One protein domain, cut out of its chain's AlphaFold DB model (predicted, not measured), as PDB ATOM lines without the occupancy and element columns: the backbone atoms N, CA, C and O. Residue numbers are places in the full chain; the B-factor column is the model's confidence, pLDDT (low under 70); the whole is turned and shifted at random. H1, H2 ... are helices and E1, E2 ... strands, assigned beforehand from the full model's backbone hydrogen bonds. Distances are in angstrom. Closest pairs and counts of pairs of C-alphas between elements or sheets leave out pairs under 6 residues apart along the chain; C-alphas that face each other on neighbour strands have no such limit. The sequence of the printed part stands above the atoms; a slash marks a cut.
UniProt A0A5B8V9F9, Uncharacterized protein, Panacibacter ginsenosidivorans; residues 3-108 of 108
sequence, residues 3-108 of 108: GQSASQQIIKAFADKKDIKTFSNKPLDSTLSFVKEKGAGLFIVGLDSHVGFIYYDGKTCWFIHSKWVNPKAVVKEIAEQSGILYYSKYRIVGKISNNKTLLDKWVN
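AT A GLANCE: This is residues 3 to 108 of the 108 residues of an uncharacterized protein of Panacibacter ginsenosidivorans (UniProt A0A5B8V9F9). A strongly twisted antiparallel sheet of six strands has H1 packed along one face and H2 over the opposite face, while short H3 grazes the sheet near H2 and H4 lies off the sheet as the farthest helix from the middle of the domain. This gives three layers, helices on both faces of a sheet. The 106 printed residues hold four named helices and six named strands, in chain order H1 E1 H2 E2 E3 E4 E5 H3 E6 H4, and the sheet's order is E1 E6 E2 E3 E4 E5. The class is mixed, helices and strands; the whole is compact and rounded, with a radius of gyration of the C-alphas of 13.0 A and spans of 35 by 31 by 29 A.

HOW THE PARTS SIT: Start in the sheet at E2, residues 41 to 47, and E3, residues 51 to 56, a hairpin with N 43 and O 54 at 2.8 A. E4, residues 61 to 66, and E5, residues 74 to 78, continue the meander E2 E3 E4 E5, each strand the antiparallel neighbour of the one before; look for N 53 and O 64 at 2.8 A, then N 63 and O 77 at 2.8 A. On the other side of E2 is E6, residues 90 to 95, with N 46 and O 92 at 2.8 A. Beyond it is the edge strand E1, residues 20 to 24, with N 23 and O 91 at 2.7 A. H1, residues 3 to 14, is on the sheet over E6 and E2 at a height of 8.5 A and runs along the strands, at 20 degrees to E2 on the local plane; its closest C-alphas to E2 are those of Ser 7 and Gly 46, 5.2 A apart. H2, residues 28 to 37, is on the opposite face. E1, H2 and E2 form a split strand-helix-strand unit, two strands running the same way with E6 between them, and its crossover is right-handed. H3, residues 83 to 87, only grazes the sheet with residues 84 to 87, and is close to but not clearly touching H2, the closest C-alphas being those of Leu 28 and Tyr 86 at 5.6 A. H4, residues 100 to 107, is not on the sheet; it is close to but not clearly touching H1, with the C-alphas of Phe 14 and Leu 102 at 7.0 A. In H1, H2, H3 and H4 every O i to N i+4 pair is within hydrogen-bond range.

IN THESE COORDINATES: Find C-alpha 3 at (143.328, 96.978, 126.269); from there H1 runs 16.3 A. H2 measures 14.3 A, and E2, the longest strand, 19.2 A from C-alpha 41 at (142.111, 117.946, 136.952). E6 measures 17.0 A, and H4 ends at C-alpha 107, (126.984, 115.075, 133.777).

THE WHOLE: The two C-alphas farthest apart, those of Asn 25 and Asn 108, are 38.9 A apart. The printed part has no cut and no long link; the link from E4 to E5 is short, the others tight. Mean pLDDT of the printed part is 85.5, and residues 3 to 17, 70 to 71 and 108 are under 70.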
ATOM      1  N   GLY A   3     143.524  95.833 125.365       47.78
ATOM      2  CA  GLY A   3     143.328  96.978 126.269       47.78
ATOM      3  C   GLY A   3     144.082  98.260 125.874       47.78
ATOM      4  O   GLY A   3     143.527  99.351 125.996       47.78
ATOM      5  N   GLN A   4     145.306  98.152 125.330       51.06
ATOM      6  CA  GLN A   4     146.073  99.319 124.856       51.06
ATOM      7  C   GLN A   4     145.334 100.071 123.742       51.06
ATOM      8  O   GLN A   4     145.175 101.287 123.820       51.06
ATOM      9  N   SER A   5     144.822  99.348 122.740       55.34
ATOM     10  CA  SER A   5     144.121  99.936 121.594       55.34
ATOM     11  C   SER A   5     142.830 100.646 122.000       55.34
ATOM     12  O   SER A   5     142.581 101.756 121.531       55.34
ATOM     13  N   ALA A   6     142.052 100.066 122.921       57.97
ATOM     14  CA  ALA A   6     140.836 100.693 123.437       57.97
ATOM     15  C   ALA A   6     141.146 101.968 124.239       57.97
ATOM     16  O   ALA A   6     140.566 103.020 123.974       57.97
ATOM     17  N   SER A   7     142.117 101.916 125.161       57.53
ATOM     18  CA  SER A   7     142.496 103.090 125.965       57.53
ATOM     19  C   SER A   7     143.040 104.234 125.102       57.53
ATOM     20  O   SER A   7     142.677 105.388 125.308       57.53
ATOM     21  N   GLN A   8     143.838 103.924 124.076       58.34
ATOM     22  CA  GLN A   8     144.378 104.923 123.161       58.34
ATOM     23  C   GLN A   8     143.282 105.566 122.298       58.34
ATOM     24  O   GLN A   8     143.350 106.767 122.037       58.34
ATOM     25  N   GLN A   9     142.283 104.800 121.846       63.25
ATOM     26  CA  GLN A   9     141.152 105.356 121.097       63.25
ATOM     27  C   GLN A   9     140.256 106.230 121.978       63.25
ATOM     28  O   GLN A   9     139.904 107.327 121.556       63.25
ATOM     29  N   ILE A  10     139.974 105.805 123.213       63.75
ATOM     30  CA  ILE A  10     139.229 106.612 124.189       63.75
ATOM     31  C   ILE A  10     139.997 107.904 124.485       63.75
ATOM     32  O   ILE A  10     139.457 108.988 124.342       63.75
ATOM     33  N   ILE A  11     141.289 107.841 124.800       61.19
ATOM     34  CA  ILE A  11     142.065 109.055 125.085       61.19
ATOM     35  C   ILE A  11     142.058 110.014 123.889       61.19
ATOM     36  O   ILE A  11     141.846 111.206 124.075       61.19
ATOM     37  N   LYS A  12     142.208 109.505 122.660       61.44
ATOM     38  CA  LYS A  12     142.143 110.322 121.436       61.44
ATOM     39  C   LYS A  12     140.756 110.895 121.137       61.44
ATOM     40  O   LYS A  12     140.682 111.902 120.441       61.44
ATOM     41  N   ALA A  13     139.690 110.252 121.608       64.69
ATOM     42  CA  ALA A  13     138.320 110.722 121.428       64.69
ATOM     43  C   ALA A  13     137.885 111.713 122.524       64.69
ATOM     44  O   ALA A  13     137.039 112.563 122.265       64.69
ATOM     45  N   PHE A  14     138.457 111.613 123.728       65.06
ATOM     46  CA  PHE A  14     137.998 112.346 124.913       65.06
ATOM     47  C   PHE A  14     138.929 113.507 125.314       65.06
ATOM     48  O   PHE A  14     138.459 114.543 125.786       65.06
ATOM     49  N   ALA A  15     140.241 113.382 125.109       65.88
ATOM     50  CA  ALA A  15     141.192 114.459 125.376       65.88
ATOM     51  C   ALA A  15     141.505 115.248 124.098       65.88
ATOM     52  O   ALA A  15     141.630 114.678 123.010       65.88
ATOM     53  N   ASP A  16     141.696 116.562 124.229       68.25
ATOM     54  CA  ASP A  16     142.233 117.360 123.129       68.25
ATOM     55  C   ASP A  16     143.616 116.822 122.743       68.25
ATOM     56  O   ASP A  16     144.444 116.538 123.608       68.25
ATOM     57  N   LYS A  17     143.925 116.740 121.440       66.62
ATOM     58  CA  LYS A  17     145.219 116.213 120.954       66.62
ATOM     59  C   LYS A  17     146.440 116.879 121.609       66.62
ATOM     60  O   LYS A  17     147.451 116.214 121.810       66.62
ATOM     61  N   LYS A  18     146.340 118.168 121.962       70.19
ATOM     62  CA  LYS A  18     147.386 118.954 122.654       70.19
ATOM     63  C   LYS A  18     147.640 118.524 124.108       70.19
ATOM     64  O   LYS A  18     148.669 118.875 124.692       70.19
ATOM     65  N   ASP A  19     146.701 117.790 124.693       80.44
ATOM     66  CA  ASP A  19     146.713 117.346 126.085       80.44
ATOM     67  C   ASP A  19     146.929 115.835 126.210       80.44
ATOM     68  O   ASP A  19     146.801 115.296 127.307       80.44
ATOM     69  N   ILE A  20     147.315 115.173 125.111       86.06
ATOM     70  CA  ILE A  20     147.699 113.761 125.068       86.06
ATOM     71  C   ILE A  20     149.218 113.651 124.946       86.06
ATOM     72  O   ILE A  20     149.824 114.236 124.048       86.06
ATOM     73  N   LYS A  21     149.842 112.843 125.807       91.75
ATOM     74  CA  LYS A  21     151.266 112.511 125.702       91.75
ATOM     75  C   LYS A  21     151.512 111.033 125.963       91.75
ATOM     76  O   LYS A  21     150.956 110.450 126.892       91.75
ATOM     77  N   THR A  22     152.382 110.450 125.145       92.12
ATOM     78  CA  THR A  22     152.817 109.058 125.264       92.12
ATOM     79  C   THR A  22     154.238 108.998 125.811       92.12
ATOM     80  O   THR A  22     155.119 109.746 125.391       92.12
ATOM     81  N   PHE A  23     154.459 108.071 126.733       92.88
ATOM     82  CA  PHE A  23     155.722 107.771 127.382       92.88
ATOM     83  C   PHE A  23     156.026 106.292 127.152       92.88
ATOM     84  O   PHE A  23     155.246 105.429 127.545       92.88
ATOM     85  N   SER A  24     157.154 106.002 126.510       92.81
ATOM     86  CA  SER A  24     157.616 104.636 126.248       92.81
ATOM     87  C   SER A  24     159.017 104.459 126.816       92.81
ATOM     88  O   SER A  24     159.901 105.265 126.518       92.81
ATOM     89  N   ASN A  25     159.197 103.447 127.667       90.50
ATOM     90  CA  ASN A  25     160.429 103.164 128.409       90.50
ATOM     91  C   ASN A  25     160.988 104.402 129.138       90.50
ATOM     92  O   ASN A  25     162.196 104.624 129.194       90.50
ATOM     93  N   LYS A  26     160.094 105.245 129.668       91.69
ATOM     94  CA  LYS A  26     160.452 106.412 130.485       91.69
ATOM     95  C   LYS A  26     160.168 106.135 131.964       91.69
ATOM     96  O   LYS A  26     159.307 105.306 132.257       91.69
ATOM     97  N   PRO A  27     160.829 106.838 132.897       93.81
ATOM     98  CA  PRO A  27     160.472 106.799 134.314       93.81
ATOM     99  C   PRO A  27     159.035 107.281 134.564       93.81
ATOM    100  O   PRO A  27     158.503 108.087 133.792       93.81
ATOM    101  N   LEU A  28     158.411 106.805 135.647       94.62
ATOM    102  CA  LEU A  28     157.074 107.246 136.072       94.62
ATOM    103  C   LEU A  28     157.027 108.763 136.302       94.62
ATOM    104  O   LEU A  28     156.080 109.421 135.872       94.62
ATOM    105  N   ASP A  29     158.094 109.329 136.859       95.81
ATOM    106  CA  ASP A  29     158.220 110.761 137.136       95.81
ATOM    107  C   ASP A  29     158.014 111.624 135.892       95.81
ATOM    108  O   ASP A  29     157.387 112.672 135.964       95.81
ATOM    109  N   SER A  30     158.454 111.168 134.713       95.38
ATOM    110  CA  SER A  30     158.211 111.901 133.461       95.38
ATOM    111  C   SER A  30     156.717 112.026 133.152       95.38
ATOM    112  O   SER A  30     156.262 113.054 132.649       95.38
ATOM    113  N   THR A  31     155.949 110.980 133.460       95.50
ATOM    114  CA  THR A  31     154.495 110.963 133.292       95.50
ATOM    115  C   THR A  31     153.813 111.859 134.326       95.50
ATOM    116  O   THR A  31     152.937 112.643 133.967       95.50
ATOM    117  N   LEU A  32     154.230 111.796 135.593       96.81
ATOM    118  CA  LEU A  32     153.629 112.599 136.663       96.81
ATOM    119  C   LEU A  32     153.981 114.085 136.556       96.81
ATOM    120  O   LEU A  32     153.124 114.925 136.819       96.81
ATOM    121  N   SER A  33     155.184 114.422 136.098       97.06
ATOM    122  CA  SER A  33     155.575 115.804 135.805       97.06
ATOM    123  C   SER A  33     154.705 116.415 134.712       97.06
ATOM    124  O   SER A  33     154.251 117.542 134.870       97.06
ATOM    125  N   PHE A  34     154.376 115.661 133.658       95.69
ATOM    126  CA  PHE A  34     153.433 116.126 132.636       95.69
ATOM    127  C   PHE A  34     152.025 116.362 133.199       95.69
ATOM    128  O   PHE A  34     151.386 117.355 132.864       95.69
ATOM    129  N   VAL A  35     151.539 115.480 134.077       96.50
ATOM    130  CA  VAL A  35     150.250 115.683 134.764       96.50
ATOM    131  C   VAL A  35     150.274 116.970 135.592       96.50
ATOM    132  O   VAL A  35     149.355 117.780 135.484       96.50
ATOM    133  N   LYS A  36     151.341 117.184 136.374       96.69
ATOM    134  CA  LYS A  36     151.521 118.384 137.205       96.69
ATOM    135  C   LYS A  36     151.605 119.654 136.341       96.69
ATOM    136  O   LYS A  36     150.935 120.635 136.653       96.69
ATOM    137  N   GLU A  37     152.333 119.609 135.223       95.50
ATOM    138  CA  GLU A  37     152.458 120.697 134.232       95.50
ATOM    139  C   GLU A  37     151.102 121.081 133.618       95.50
ATOM    140  O   GLU A  37     150.789 122.259 133.468       95.50
ATOM    141  N   LYS A  38     150.254 120.094 133.310       93.62
ATOM    142  CA  LYS A  38     148.902 120.321 132.769       93.62
ATOM    143  C   LYS A  38     147.896 120.820 133.812       93.62
ATOM    144  O   LYS A  38     146.742 121.098 133.464       93.62
ATOM    145  N   GLY A  39     148.322 120.963 135.065       94.88
ATOM    146  CA  GLY A  39     147.541 121.519 136.161       94.88
ATOM    147  C   GLY A  39     146.446 120.587 136.674       94.88
ATOM    148  O   GLY A  39     146.159 119.539 136.091       94.88
ATOM    149  N   ALA A  40     145.820 120.993 137.780       95.69
ATOM    150  CA  ALA A  40     144.803 120.206 138.471       95.69
ATOM    151  C   ALA A  40     143.676 119.745 137.531       95.69
ATOM    152  O   ALA A  40     143.287 120.457 136.594       95.69
ATOM    153  N   GLY A  41     143.167 118.537 137.763       94.31
ATOM    154  CA  GLY A  41     142.111 117.946 136.952       94.31
ATOM    155  C   GLY A  41     142.167 116.427 136.854       94.31
ATOM    156  O   GLY A  41     142.944 115.757 137.539       94.31
ATOM    157  N   LEU A  42     141.313 115.899 135.980       93.75
ATOM    158  CA  LEU A  42     141.169 114.473 135.722       93.75
ATOM    159  C   LEU A  42     141.806 114.105 134.382       93.75
ATOM    160  O   LEU A  42     141.596 114.769 133.361       93.75
ATOM    161  N   PHE A  43     142.560 113.017 134.401       94.31
ATOM    162  CA  PHE A  43     143.290 112.476 133.270       94.31
ATOM    163  C   PHE A  43     142.941 111.002 133.109       94.31
ATOM    164  O   PHE A  43     142.821 110.284 134.100       94.31
ATOM    165  N   ILE A  44     142.835 110.532 131.870       92.62
ATOM    166  CA  ILE A  44     142.814 109.097 131.571       92.62
ATOM    167  C   ILE A  44     144.257 108.650 131.350       92.62
ATOM    168  O   ILE A  44     145.017 109.334 130.659       92.62
ATOM    169  N   VAL A  45     144.627 107.500 131.915       93.56
ATOM    170  CA  VAL A  45     145.919 106.853 131.683       93.56
ATOM    171  C   VAL A  45     145.725 105.443 131.124       93.56
ATOM    172  O   VAL A  45     145.085 104.592 131.738       93.56
ATOM    173  N   GLY A  46     146.290 105.197 129.944       91.56
ATOM    174  CA  GLY A  46     146.423 103.868 129.350       91.56
ATOM    175  C   GLY A  46     147.803 103.287 129.649       91.56
ATOM    176  O   GLY A  46     148.807 103.986 129.500       91.56
ATOM    177  N   LEU A  47     147.842 102.024 130.071       90.81
ATOM    178  CA  LEU A  47     149.039 101.268 130.454       90.81
ATOM    179  C   LEU A  47     149.238 100.065 129.524       90.81
ATOM    180  O   LEU A  47     148.410  99.799 128.651       90.81
ATOM    181  N   ASP A  48     150.307  99.291 129.733       86.06
ATOM    182  CA  ASP A  48     150.608  98.124 128.893       86.06
ATOM    183  C   ASP A  48     149.481  97.080 128.860       86.06
ATOM    184  O   ASP A  48     149.206  96.466 127.826       86.06
ATOM    185  N   SER A  49     148.828  96.865 129.996       80.44
ATOM    186  CA  SER A  49     147.798  95.836 130.187       80.44
ATOM    187  C   SER A  49     146.617  96.332 131.020       80.44
ATOM    188  O   SER A  49     145.781  95.539 131.452       80.44
ATOM    189  N   HIS A  50     146.539  97.642 131.262       86.31
ATOM    190  CA  HIS A  50     145.597  98.222 132.208       86.31
ATOM    191  C   HIS A  50     145.187  99.643 131.803       86.31
ATOM    192  O   HIS A  50     145.801 100.260 130.936       86.31
ATOM    193  N   VAL A  51     144.133 100.162 132.420       90.06
ATOM    194  CA  VAL A  51     143.656 101.532 132.222       90.06
ATOM    195  C   VAL A  51     143.160 102.065 133.558       90.06
ATOM    196  O   VAL A  51     142.679 101.303 134.396       90.06
ATOM    197  N   GLY A  52     143.283 103.366 133.760       92.69
ATOM    198  CA  GLY A  52     142.732 104.031 134.929       92.69
ATOM    199  C   GLY A  52     142.676 105.534 134.731       92.69
ATOM    200  O   GLY A  52     142.807 106.046 133.616       92.69
ATOM    201  N   PHE A  53     142.516 106.237 135.840       95.06
ATOM    202  CA  PHE A  53     142.515 107.686 135.885       95.06
ATOM    203  C   PHE A  53     143.637 108.190 136.777       95.06
ATOM    204  O   PHE A  53     143.951 107.587 137.802       95.06
ATOM    205  N   ILE A  54     144.203 109.333 136.408       97.06
ATOM    206  CA  ILE A  54     145.010 110.138 137.317       97.06
ATOM    207  C   ILE A  54     144.191 111.373 137.673       97.06
ATOM    208  O   ILE A  54     143.746 112.106 136.792       97.06
ATOM    209  N   TYR A  55     143.992 111.600 138.965       97.19
ATOM    210  CA  TYR A  55     143.402 112.825 139.483       97.19
ATOM    211  C   TYR A  55     144.488 113.641 140.174       97.19
ATOM    212  O   TYR A  55     145.087 113.179 141.144       97.19
ATOM    213  N   TYR A  56     144.750 114.843 139.667       97.75
ATOM    214  CA  TYR A  56     145.657 115.788 140.301       97.75
ATOM    215  C   TYR A  56     144.841 116.892 140.967       97.75
ATOM    216  O   TYR A  56     144.157 117.655 140.287       97.75
ATOM    217  N   ASP A  57     144.913 116.982 142.293       95.88
ATOM    218  CA  ASP A  57     144.181 117.980 143.092       95.88
ATOM    219  C   ASP A  57     144.943 119.313 143.257       95.88
ATOM    220  O   ASP A  57     144.495 120.207 143.970       95.88
ATOM    221  N   GLY A  58     146.095 119.456 142.591       96.31
ATOM    222  CA  GLY A  58     147.005 120.595 142.745       96.31
ATOM    223  C   GLY A  58     148.119 120.372 143.771       96.31
ATOM    224  O   GLY A  58     149.012 121.210 143.876       96.31
ATOM    225  N   LYS A  59     148.098 119.252 144.503       96.19
ATOM    226  CA  LYS A  59     149.144 118.850 145.457       96.19
ATOM    227  C   LYS A  59     149.606 117.414 145.223       96.19
ATOM    228  O   LYS A  59     150.803 117.159 145.125       96.19
ATOM    229  N   THR A  60     148.668 116.487 145.075       97.19
ATOM    230  CA  THR A  60     148.923 115.049 144.993       97.19
ATOM    231  C   THR A  60     148.318 114.464 143.724       97.19
ATOM    232  O   THR A  60     147.172 114.739 143.363       97.19
ATOM    233  N   CYS A  61     149.101 113.631 143.037       98.12
ATOM    234  CA  CYS A  61     148.606 112.799 141.946       98.12
ATOM    235  C   CYS A  61     148.057 111.492 142.526       98.12
ATOM    236  O   CYS A  61     148.805 110.690 143.085       98.12
ATOM    237  N   TRP A  62     146.760 111.270 142.362       98.19
ATOM    238  CA  TRP A  62     146.064 110.055 142.767       98.19
ATOM    239  C   TRP A  62     145.833 109.159 141.558       98.19
ATOM    240  O   TRP A  62     145.357 109.633 140.530       98.19
ATOM    241  N   PHE A  63     146.122 107.869 141.683       96.94
ATOM    242  CA  PHE A  63     145.769 106.861 140.696       96.94
ATOM    243  C   PHE A  63     144.475 106.165 141.112       96.94
ATOM    244  O   PHE A  63     144.378 105.622 142.213       96.94
ATOM    245  N   ILE A  64     143.471 106.218 140.239       95.81
ATOM    246  CA  ILE A  64     142.155 105.620 140.450       95.81
ATOM    247  C   ILE A  64     141.969 104.534 139.403       95.81
ATOM    248  O   ILE A  64     141.917 104.823 138.205       95.81
ATOM    249  N   HIS A  65     141.875 103.281 139.831       93.12
ATOM    250  CA  HIS A  65     141.796 102.161 138.899       93.12
ATOM    251  C   HIS A  65     141.108 100.943 139.513       93.12
ATOM    252  O   HIS A  65     140.969 100.822 140.732       93.12
ATOM    253  N   SER A  66     140.657 100.029 138.654       88.12
ATOM    254  CA  SER A  66     140.089  98.753 139.082       88.12
ATOM    255  C   SER A  66     141.212  97.799 139.479       88.12
ATOM    256  O   SER A  66     141.969  97.322 138.629       88.12
ATOM    257  N   LYS A  67     141.320  97.482 140.763       81.94
ATOM    258  CA  LYS A  67     142.293  96.514 141.249       81.94
ATOM    259  C   LYS A  67     141.751  95.101 141.019       81.94
ATOM    260  O   LYS A  67     140.687  94.741 141.512       81.94
ATOM    261  N   TRP A  68     142.485  94.291 140.258       75.12
ATOM    262  CA  TRP A  68     142.111  92.892 139.988       75.12
ATOM    263  C   TRP A  68     142.497  91.935 141.126       75.12
ATOM    264  O   TRP A  68     142.003  90.809 141.194       75.12
ATOM    265  N   VAL A  69     143.368  92.390 142.031       71.25
ATOM    266  CA  VAL A  69     143.874  91.648 143.193       71.25
ATOM    267  C   VAL A  69     143.399  92.308 144.485       71.25
ATOM    268  O   VAL A  69     143.256  93.522 144.531       71.25
ATOM    269  N   ASN A  70     143.142  91.512 145.524       66.44
ATOM    270  CA  ASN A  70     142.393  91.898 146.727       66.44
ATOM    271  C   ASN A  70     142.739  93.316 147.286       66.44
ATOM    272  O   ASN A  70     143.926  93.632 147.455       66.44
ATOM    273  N   PRO A  71     141.746  94.176 147.595       69.56
ATOM    274  CA  PRO A  71     140.326  94.013 147.284       69.56
ATOM    275  C   PRO A  71     140.074  94.094 145.775       69.56
ATOM    276  O   PRO A  71     140.658  94.931 145.092       69.56
ATOM    277  N   LYS A  72     139.184  93.237 145.256       82.31
ATOM    278  CA  LYS A  72     138.662  93.365 143.885       82.31
ATOM    279  C   LYS A  72     137.703  94.554 143.830       82.31
ATOM    280  O   LYS A  72     136.491  94.384 143.914       82.31
ATOM    281  N   ALA A  73     138.262  95.753 143.791       86.62
ATOM    282  CA  ALA A  73     137.526  96.997 143.938       86.62
ATOM    283  C   ALA A  73     138.189  98.121 143.141       86.62
ATOM    284  O   ALA A  73     139.351  98.029 142.735       86.62
ATOM    285  N   VAL A  74     137.447  99.208 142.947       88.50
ATOM    286  CA  VAL A  74     138.046 100.476 142.534       88.50
ATOM    287  C   VAL A  74     138.818 101.031 143.723       88.50
ATOM    288  O   VAL A  74     138.264 101.184 144.811       88.50
ATOM    289  N   VAL A  75     140.099 101.313 143.517       91.88
ATOM    290  CA  VAL A  75     140.977 101.880 144.542       91.88
ATOM    291  C   VAL A  75     141.460 103.255 144.108       91.88
ATOM    292  O   VAL A  75     141.593 103.522 142.915       91.88
ATOM    293  N   LYS A  76     141.717 104.114 145.095       94.44
ATOM    294  CA  LYS A  76     142.381 105.409 144.940       94.44
ATOM    295  C   LYS A  76     143.668 105.366 145.760       94.44
ATOM    296  O   LYS A  76     143.604 105.321 146.984       94.44
ATOM    297  N   GLU A  77     144.814 105.379 145.091       95.19
ATOM    298  CA  GLU A  77     146.141 105.318 145.718       95.19
ATOM    299  C   GLU A  77     147.036 106.481 145.269       95.19
ATOM    300  O   GLU A  77     146.738 107.162 144.286       95.19
ATOM    301  N   ILE A  78     148.123 106.752 145.995       97.44
ATOM    302  CA  ILE A  78     149.100 107.768 145.584       97.44
ATOM    303  C   ILE A  78     149.824 107.249 144.339       97.44
ATOM    304  O   ILE A  78     150.418 106.173 144.365       97.44
ATOM    305  N   ALA A  79     149.796 108.013 143.246       96.94
ATOM    306  CA  ALA A  79     150.299 107.555 141.953       96.94
ATOM    307  C   ALA A  79     151.797 107.199 141.989       96.94
ATOM    308  O   ALA A  79     152.206 106.222 141.370       96.94
ATOM    309  N   GLU A  80     152.593 107.952 142.756       96.19
ATOM    310  CA  GLU A  80     154.033 107.713 142.964       96.19
ATOM    311  C   GLU A  80     154.316 106.379 143.683       96.19
ATOM    312  O   GLU A  80     155.391 105.812 143.526       96.19
ATOM    313  N   GLN A  81     153.344 105.847 144.432       95.56
ATOM    314  CA  GLN A  81     153.456 104.586 145.177       95.56
ATOM    315  C   GLN A  81     152.863 103.388 144.418       95.56
ATOM    316  O   GLN A  81     152.972 102.249 144.873       95.56
ATOM    317  N   SER A  82     152.236 103.616 143.260       93.25
ATOM    318  CA  SER A  82     151.577 102.555 142.502       93.25
ATOM    319  C   SER A  82     152.590 101.711 141.733       93.25
ATOM    320  O   SER A  82     153.164 102.145 140.727       93.25
ATOM    321  N   GLY A  83     152.747 100.451 142.141       91.31
ATOM    322  CA  GLY A  83     153.550  99.477 141.397       91.31
ATOM    323  C   GLY A  83     153.036  99.260 139.968       91.31
ATOM    324  O   GLY A  83     153.827  99.093 139.043       91.31
ATOM    325  N   ILE A  84     151.717  99.334 139.755       91.06
ATOM    326  CA  ILE A  84     151.104  99.168 138.428       91.06
ATOM    327  C   ILE A  84     151.537 100.297 137.490       91.06
ATOM    328  O   ILE A  84     151.907 100.035 136.344       91.06
ATOM    329  N   LEU A  85     151.543 101.544 137.972       92.69
ATOM    330  CA  LEU A  85     152.054 102.668 137.192       92.69
ATOM    331  C   LEU A  85     153.561 102.570 136.975       92.69
ATOM    332  O   LEU A  85     154.016 102.814 135.857       92.69
ATOM    333  N   TYR A  86     154.320 102.215 138.014       93.81
ATOM    334  CA  TYR A  86     155.779 102.146 137.968       93.81
ATOM    335  C   TYR A  86     156.282 101.115 136.949       93.81
ATOM    336  O   TYR A  86     157.107 101.447 136.097       93.81
ATOM    337  N   TYR A  87     155.743  99.891 136.980       92.25
ATOM    338  CA  TYR A  87     156.192  98.792 136.116       92.25
ATOM    339  C   TYR A  87     155.667  98.863 134.676       92.25
ATOM    340  O   TYR A  87     156.167  98.136 133.814       92.25
ATOM    341  N   SER A  88     154.700  99.738 134.383       90.94
ATOM    342  CA  SER A  88     154.242  99.972 133.011       90.94
ATOM    343  C   SER A  88     155.360 100.623 132.187       90.94
ATOM    344  O   SER A  88     155.811 101.730 132.481       90.94
ATOM    345  N   LYS A  89     155.812  99.954 131.129       91.06
ATOM    346  CA  LYS A  89     156.797 100.467 130.165       91.06
ATOM    347  C   LYS A  89     156.164 101.430 129.170       91.06
ATOM    348  O   LYS A  89     156.848 102.323 128.673       91.06
ATOM    349  N   TYR A  90     154.873 101.273 128.904       91.88
ATOM    350  CA  TYR A  90     154.086 102.173 128.075       91.88
ATOM    351  C   TYR A  90     153.051 102.902 128.928       91.88
ATOM    352  O   TYR A  90     152.305 102.277 129.680       91.88
ATOM    353  N   ARG A  91     152.988 104.229 128.803       93.69
ATOM    354  CA  ARG A  91     151.948 105.063 129.412       93.69
ATOM    355  C   ARG A  91     151.483 106.108 128.411       93.69
ATOM    356  O   ARG A  91     152.298 106.869 127.900       93.69
ATOM    357  N   ILE A  92     150.187 106.191 128.162       92.62
ATOM    358  CA  ILE A  92     149.570 107.300 127.428       92.62
ATOM    359  C   ILE A  92     148.644 108.043 128.378       92.62
ATOM    360  O   ILE A  92     147.826 107.420 129.047       92.62
ATOM    361  N   VAL A  93     148.789 109.361 128.468       93.38
ATOM    362  CA  VAL A  93     148.013 110.195 129.392       93.38
ATOM    363  C   VAL A  93     147.330 111.306 128.620       93.38
ATOM    364  O   VAL A  93     147.978 111.968 127.812       93.38
ATOM    365  N   GLY A  94     146.038 111.507 128.881       92.19
ATOM    366  CA  GLY A  94     145.236 112.580 128.298       92.19
ATOM    367  C   GLY A  94     144.415 113.313 129.351       92.19
ATOM    368  O   GLY A  94     143.673 112.662 130.089       92.19
ATOM    369  N   LYS A  95     144.514 114.649 129.427       91.88
ATOM    370  CA  LYS A  95     143.638 115.443 130.307       91.88
ATOM    371  C   LYS A  95     142.235 115.514 129.713       91.88
ATOM    372  O   LYS A  95     142.075 115.928 128.570       91.88
ATOM    373  N   ILE A  96     141.226 115.151 130.499       88.62
ATOM    374  CA  ILE A  96     139.823 115.132 130.052       88.62
ATOM    375  C   ILE A  96     138.979 116.221 130.708       88.62
ATOM    376  O   ILE A  96     138.038 116.716 130.100       88.62
ATOM    377  N   SER A  97     139.351 116.682 131.905       84.50
ATOM    378  CA  SER A  97     138.579 117.704 132.626       84.50
ATOM    379  C   SER A  97     138.666 119.112 132.022       84.50
ATOM    380  O   SER A  97     138.017 120.026 132.515       84.50
ATOM    381  N   ASN A  98     139.483 119.316 130.987       82.12
ATOM    382  CA  ASN A  98     139.523 120.574 130.237       82.12
ATOM    383  C   ASN A  98     138.525 120.591 129.066       82.12
ATOM    384  O   ASN A  98     138.265 121.654 128.502       82.12
ATOM    385  N   ASN A  99     137.959 119.438 128.698       79.06
ATOM    386  CA  ASN A  99     137.000 119.326 127.609       79.06
ATOM    387  C   ASN A  99     135.583 119.584 128.144       79.06
ATOM    388  O   ASN A  99     134.886 118.658 128.553       79.06
ATOM    389  N   LYS A 100     135.170 120.859 128.170       75.69
ATOM    390  CA  LYS A 100     133.853 121.275 128.692       75.69
ATOM    391  C   LYS A 100     132.699 120.550 128.001       75.69
ATOM    392  O   LYS A 100     131.869 119.975 128.684       75.69
ATOM    393  N   THR A 101     132.722 120.462 126.671       76.56
ATOM    394  CA  THR A 101     131.697 119.761 125.878       76.56
ATOM    395  C   THR A 101     131.513 118.306 126.305       76.56
ATOM    396  O   THR A 101     130.405 117.777 126.301       76.56
ATOM    397  N   LEU A 102     132.610 117.633 126.645       74.94
ATOM    398  CA  LEU A 102     132.585 116.256 127.113       74.94
ATOM    399  C   LEU A 102     132.076 116.143 128.543       74.94
ATOM    400  O   LEU A 102     131.299 115.237 128.824       74.94
ATOM    401  N   LEU A 103     132.493 117.050 129.428       77.69
ATOM    402  CA  LEU A 103     131.984 117.093 130.797       77.69
ATOM    403  C   LEU A 103     130.478 117.354 130.805       77.69
ATOM    404  O   LEU A 103     129.756 116.612 131.459       77.69
ATOM    405  N   ASP A 104     130.010 118.317 130.011       78.88
ATOM    406  CA  ASP A 104     128.594 118.671 129.893       78.88
ATOM    407  C   ASP A 104     127.746 117.487 129.405       78.88
ATOM    408  O   ASP A 104     126.632 117.302 129.879       78.88
ATOM    409  N   LYS A 105     128.273 116.653 128.497       80.00
ATOM    410  CA  LYS A 105     127.610 115.417 128.035       80.00
ATOM    411  C   LYS A 105     127.706 114.242 129.003       80.00
ATOM    412  O   LYS A 105     127.046 113.235 128.792       80.00
ATOM    413  N   TRP A 106     128.618 114.298 129.964       77.38
ATOM    414  CA  TRP A 106     128.786 113.227 130.941       77.38
ATOM    415  C   TRP A 106     127.898 113.484 132.159       77.38
ATOM    416  O   TRP A 106     127.298 112.558 132.696       77.38
ATOM    417  N   VAL A 107     127.794 114.736 132.601       79.19
ATOM    418  CA  VAL A 107     126.984 115.075 133.777       79.19
ATOM    419  C   VAL A 107     125.478 115.166 133.495       79.19
ATOM    420  O   VAL A 107     124.713 115.192 134.457       79.19
ATOM    421  N   ASN A 108     125.063 115.202 132.223       63.62
ATOM    422  CA  ASN A 108     123.666 115.273 131.772       63.62
ATOM    423  C   ASN A 108     123.327 114.087 130.868       63.62
ATOM    424  O   ASN A 108     122.168 113.621 130.932       63.62
TER     425      ASN A 108